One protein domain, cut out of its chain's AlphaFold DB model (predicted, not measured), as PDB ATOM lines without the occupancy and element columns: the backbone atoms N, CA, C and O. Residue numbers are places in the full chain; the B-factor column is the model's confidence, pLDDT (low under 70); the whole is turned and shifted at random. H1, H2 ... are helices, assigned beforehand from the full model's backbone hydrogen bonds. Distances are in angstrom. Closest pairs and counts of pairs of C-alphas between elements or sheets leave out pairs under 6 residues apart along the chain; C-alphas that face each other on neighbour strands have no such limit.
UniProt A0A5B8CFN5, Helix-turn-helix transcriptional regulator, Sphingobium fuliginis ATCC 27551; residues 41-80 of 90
ATOM      1  N   GLY A  41     195.927 158.086 161.502       89.06
ATOM      2  CA  GLY A  41     194.773 157.683 160.702       89.06
ATOM      3  C   GLY A  41     194.043 158.868 160.068       89.06
ATOM      4  O   GLY A  41     193.648 158.800 158.906       89.06
ATOM      5  N   LYS A  42     193.918 159.991 160.786       90.25
ATOM      6  CA  LYS A  42     193.350 161.226 160.223       90.25
ATOM      7  C   LYS A  42     194.226 161.808 159.112       90.25
ATOM      8  O   LYS A  42     193.687 162.159 158.067       90.25
ATOM      9  N   GLU A  43     195.538 161.862 159.326       87.88
ATOM     10  CA  GLU A  43     196.517 162.388 158.364       87.88
ATOM     11  C   GLU A  43     196.503 161.581 157.058       87.88
ATOM     12  O   GLU A  43     196.363 162.119 155.963       87.88
ATOM     13  N   LEU A  44     196.557 160.253 157.187       86.62
ATOM     14  CA  LEU A  44     196.617 159.318 156.065       86.62
ATOM     15  C   LEU A  44     195.238 158.949 155.498       86.62
ATOM     16  O   LEU A  44     195.162 158.171 154.545       86.62
ATOM     17  N   ARG A  45     194.153 159.493 156.068       88.38
ATOM     18  CA  ARG A  45     192.749 159.149 155.769       88.38
ATOM     19  C   ARG A  45     192.460 157.642 155.829       88.38
ATOM     20  O   ARG A  45     191.724 157.106 155.002       88.38
ATOM     21  N   ILE A  46     193.022 156.957 156.821       89.38
ATOM     22  CA  ILE A  46     192.797 155.531 157.093       89.38
ATOM     23  C   ILE A  46     192.346 155.315 158.540       89.38
ATOM     24  O   ILE A  46     192.554 156.149 159.418       89.38
ATOM     25  N   SER A  47     191.727 154.170 158.818       89.88
ATOM     26  CA  SER A  47     191.303 153.837 160.178       89.88
ATOM     27  C   SER A  47     192.511 153.676 161.114       89.88
ATOM     28  O   SER A  47     193.514 153.087 160.708       89.88
ATOM     29  N   PRO A  48     192.417 154.098 162.390       88.06
ATOM     30  CA  PRO A  48     193.501 153.926 163.364       88.06
ATOM     31  C   PRO A  48     193.884 152.456 163.563       88.06
ATOM     32  O   PRO A  48     195.039 152.149 163.821       88.06
ATOM     33  N   TRP A  49     192.929 151.542 163.386       90.94
ATOM     34  CA  TRP A  49     193.184 150.105 163.383       90.94
ATOM     35  C   TRP A  49     194.051 149.656 162.196       90.94
ATOM     36  O   TRP A  49     194.933 148.818 162.344       90.94
ATOM     37  N   THR A  50     193.836 150.242 161.016       89.81
ATOM     38  CA  THR A  50     194.662 149.980 159.832       89.81
ATOM     39  C   THR A  50     196.079 150.511 160.032       89.81
ATOM     40  O   THR A  50     197.034 149.841 159.646       89.81
ATOM     41  N   VAL A  51     196.228 151.671 160.681       89.50
ATOM     42  CA  VAL A  51     197.540 152.201 161.091       89.50
ATOM     43  C   VAL A  51     198.259 151.209 161.996       89.50
ATOM     44  O   VAL A  51     199.408 150.874 161.723       89.50
ATOM     45  N   ASP A  52     197.577 150.711 163.028       87.19
ATOM     46  CA  ASP A  52     198.151 149.754 163.975       87.19
ATOM     47  C   ASP A  52     198.652 148.499 163.252       87.19
ATOM     48  O   ASP A  52     199.825 148.158 163.351       87.19
ATOM     49  N   LYS A  53     197.834 147.933 162.351       89.88
ATOM     50  CA  LYS A  53     198.244 146.813 161.493       89.88
ATOM     51  C   LYS A  53     199.447 147.115 160.604       89.88
ATOM     52  O   LYS A  53     200.260 146.226 160.348       89.88
ATOM     53  N   HIS A  54     199.555 148.330 160.067       88.12
ATOM     54  CA  HIS A  54     200.727 148.722 159.286       88.12
ATOM     55  C   HIS A  54     201.978 148.797 160.159       88.12
ATOM     56  O   HIS A  54     203.027 148.328 159.719       88.12
ATOM     57  N   ILE A  55     201.857 149.322 161.382       84.94
ATOM     58  CA  ILE A  55     202.944 149.391 162.363       84.94
ATOM     59  C   ILE A  55     203.354 147.983 162.795       84.94
ATOM     60  O   ILE A  55     204.538 147.675 162.758       84.94
ATOM     61  N   GLU A  56     202.408 147.106 163.134       86.25
ATOM     62  CA  GLU A  56     202.673 145.707 163.485       86.25
ATOM     63  C   GLU A  56     203.401 144.974 162.357       86.25
ATOM     64  O   GLU A  56     204.445 144.371 162.584       86.25
ATOM     65  N   LYS A  57     202.913 145.079 161.113       84.88
ATOM     66  CA  LYS A  57     203.581 144.465 159.954       84.88
ATOM     67  C   LYS A  57     204.981 145.023 159.727       84.88
ATOM     68  O   LYS A  57     205.886 144.276 159.375       84.88
ATOM     69  N   ALA A  58     205.150 146.330 159.895       83.31
ATOM     70  CA  ALA A  58     206.441 146.975 159.750       83.31
ATOM     71  C   ALA A  58     207.417 146.521 160.845       83.31
ATOM     72  O   ALA A  58     208.539 146.133 160.532       83.31
ATOM     73  N   ARG A  59     206.974 146.459 162.107       82.00
ATOM     74  CA  ARG A  59     207.744 145.907 163.235       82.00
ATOM     75  C   ARG A  59     208.111 144.444 163.007       82.00
ATOM     76  O   ARG A  59     209.268 144.084 163.192       82.00
ATOM     77  N   ALA A  60     207.173 143.628 162.531       82.00
ATOM     78  CA  ALA A  60     207.420 142.227 162.208       82.00
ATOM     79  C   ALA A  60     208.478 142.063 161.103       82.00
ATOM     80  O   ALA A  60     209.321 141.176 161.185       82.00
ATOM     81  N   GLN A  61     208.489 142.941 160.093       78.62
ATOM     82  CA  GLN A  61     209.541 142.943 159.069       78.62
ATOM     83  C   GLN A  61     210.895 143.430 159.597       78.62
ATOM     84  O   GLN A  61     211.941 142.958 159.151       78.62
ATOM     85  N   LEU A  62     210.881 144.369 160.542       74.69
ATOM     86  CA  LEU A  62     212.080 144.943 161.142       74.69
ATOM     87  C   LEU A  62     212.740 143.956 162.122       74.69
ATOM     88  O   LEU A  62     213.957 143.804 162.078       74.69
ATOM     89  N   GLY A  63     211.960 143.173 162.868       72.38
ATOM     90  CA  GLY A  63     212.457 142.140 163.788       72.38
ATOM     91  C   GLY A  63     211.851 142.217 165.190       72.38
ATOM     92  O   GLY A  63     212.540 141.934 166.158       72.38
ATOM     93  N   ASP A  64     210.590 142.643 165.293       68.88
ATOM     94  CA  ASP A  64     209.837 142.795 166.549       68.88
ATOM     95  C   ASP A  64     210.426 143.812 167.547       68.88
ATOM     96  O   ASP A  64     210.260 143.725 168.758       68.88
ATOM     97  N   MET A  65     211.091 144.845 167.034       71.88
ATOM     98  CA  MET A  65     211.544 145.979 167.848       71.88
ATOM     99  C   MET A  65     210.390 146.881 168.309       71.88
ATOM    100  O   MET A  65     209.256 146.765 167.828       71.88
ATOM    101  N   ASP A  66     210.673 147.820 169.215       80.88
ATOM    102  CA  ASP A  66     209.698 148.830 169.629       80.88
ATOM    103  C   ASP A  66     209.269 149.718 168.447       80.88
ATOM    104  O   ASP A  66     210.034 149.989 167.516       80.88
ATOM    105  N   ARG A  67     208.014 150.179 168.471       76.81
ATOM    106  CA  ARG A  67     207.453 151.031 167.412       76.81
ATOM    107  C   ARG A  67     208.225 152.343 167.240       76.81
ATOM    108  O   ARG A  67     208.292 152.844 166.122       76.81
ATOM    109  N   PHE A  68     208.780 152.900 168.317       79.81
ATOM    110  CA  PHE A  68     209.525 154.155 168.269       79.81
ATOM    111  C   PHE A  68     210.936 153.958 167.715       79.81
ATOM    112  O   PHE A  68     211.386 154.786 166.924       79.81
ATOM    113  N   ASP A  69     211.603 152.856 168.061       78.06
ATOM    114  CA  ASP A  69     212.895 152.488 167.472       78.06
ATOM    115  C   ASP A  69     212.758 152.225 165.968       78.06
ATOM    116  O   ASP A  69     213.487 152.812 165.167       78.06
ATOM    117  N   ALA A  70     211.745 151.449 165.569       78.44
ATOM    118  CA  ALA A  70     211.409 151.211 164.165       78.44
ATOM    119  C   ALA A  70     211.180 152.516 163.393       78.44
ATOM    120  O   ALA A  70     211.745 152.723 162.318       78.44
ATOM    121  N   ALA A  71     210.370 153.410 163.960       83.31
ATOM    122  CA  ALA A  71     210.059 154.703 163.373       83.31
ATOM    123  C   ALA A  71     211.302 155.592 163.218       83.31
ATOM    124  O   ALA A  71     211.495 156.200 162.165       83.31
ATOM    125  N   ARG A  72     212.179 155.632 164.231       80.75
ATOM    126  CA  ARG A  72     213.443 156.382 164.176       80.75
ATOM    127  C   ARG A  72     214.383 155.858 163.100       80.75
ATOM    128  O   ARG A  72     214.956 156.665 162.375       80.75
ATOM    129  N   ILE A  73     214.519 154.539 162.978       79.19
ATOM    130  CA  ILE A  73     215.360 153.917 161.949       79.19
ATOM    131  C   ILE A  73     214.824 154.271 160.559       79.19
ATOM    132  O   ILE A  73     215.578 154.765 159.725       79.19
ATOM    133  N   VAL A  74     213.517 154.095 160.321       80.12
ATOM    134  CA  VAL A  74     212.884 154.451 159.039       80.12
ATOM    135  C   VAL A  74     213.098 155.930 158.715       80.12
ATOM    136  O   VAL A  74     213.538 156.242 157.612       80.12
ATOM    137  N   ARG A  75     212.860 156.835 159.676       83.06
ATOM    138  CA  ARG A  75     213.062 158.279 159.491       83.06
ATOM    139  C   ARG A  75     214.513 158.613 159.153       83.06
ATOM    140  O   ARG A  75     214.745 159.367 158.219       83.06
ATOM    141  N   ALA A  76     215.476 158.046 159.880       78.38
ATOM    142  CA  ALA A  76     216.898 158.277 159.632       78.38
ATOM    143  C   ALA A  76     217.315 157.819 158.224       78.38
ATOM    144  O   ALA A  76     218.105 158.494 157.567       78.38
ATOM    145  N   PHE A  77     216.749 156.712 157.734       74.56
ATOM    146  CA  PHE A  77     216.966 156.250 156.363       74.56
ATOM    147  C   PHE A  77     216.257 157.110 155.312       74.56
ATOM    148  O   PHE A  77     216.833 157.332 154.250       74.56
ATOM    149  N   GLU A  78     215.046 157.612 155.572       74.12
ATOM    150  CA  GLU A  78     214.373 158.553 154.665       74.12
ATOM    151  C   GLU A  78     215.136 159.878 154.563       74.12
ATOM    152  O   GLU A  78     215.326 160.380 153.456       74.12
ATOM    153  N   ASP A  79     215.637 160.406 155.682       71.06
ATOM    154  CA  ASP A  79     216.507 161.584 155.703       71.06
ATOM    155  C   ASP A  79     217.796 161.308 154.913       71.06
ATOM    156  O   ASP A  79     218.124 162.051 153.991       71.06
ATOM    157  N   ALA A  80     218.473 160.181 155.160       67.56
ATOM    158  CA  ALA A  80     219.685 159.804 154.428       67.56
ATOM    159  C   ALA A  80     219.439 159.586 152.919       67.56
ATOM    160  O   ALA A  80     220.264 159.984 152.097       67.56
TER     161      ALA A  80
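This is residues 41 to 80 of the 90 residues of the protein "Helix-turn-helix transcriptional regulator" of Sphingobium fuliginis ATCC 27551 (UniProt A0A5B8CFN5). Two long helices, H2 and H3, make an L with its corner near the end of H2, and the short helix H1 sits at the other end of H2, giving an open, uneven U with H2 as its base, H3 as its long arm and H1 with its link as its short arm. The last part of H3, residues 75 to 80, sticks out as the tip of one arm. The printed part has 40 residues with three named helices in the order H1, H2, H3 and no named strand; the class is all helix. The whole is only just loose, close to compact, with a radius of gyration of the C-alphas of 10.9 A and spans of 27 by 22 by 13 A.

H2, the longest helix, covers residues 48 to 62 and measures 20.8 A from first to last C-alpha, beginning at C-alpha 48 at (193.501, 153.926, 163.364). H3 covers residues 67 to 80, measures 19.9 A and ends at C-alpha 80 at (219.685, 159.804, 154.428). H1 covers residues 41 to 44, 5.3 A long, from C-alpha 41 at (194.773, 157.683, 160.702).

H2 and H3 touch, H3 with residues 67 to 70 alone; the closest C-alphas are those of Arg 59 and Ala 70, 6.5 A apart. Their lines are about perpendicular, at 74 degrees. H1 and H2 touch only at the corner by their link, H2 with residues 48 to 51 alone, and the closest C-alphas are those of Gly 41 and Pro 48, 4.8 A apart. H1 and H3 are apart. In H2 and H3 every O i to N i+4 pair is within hydrogen-bond range; H1 is too short for such a pair.

The C-alphas farthest apart are those of Trp 49 and Ala 80, at 29.6 A. The printed part has no cut, and both links, H1 to H2 and H2 to H3, are tight. Residues 43 to 48 stand free, as do residues 75 to 80 of H3. The mean pLDDT of the printed part is 82.0, with residues 64 and 80 under 70.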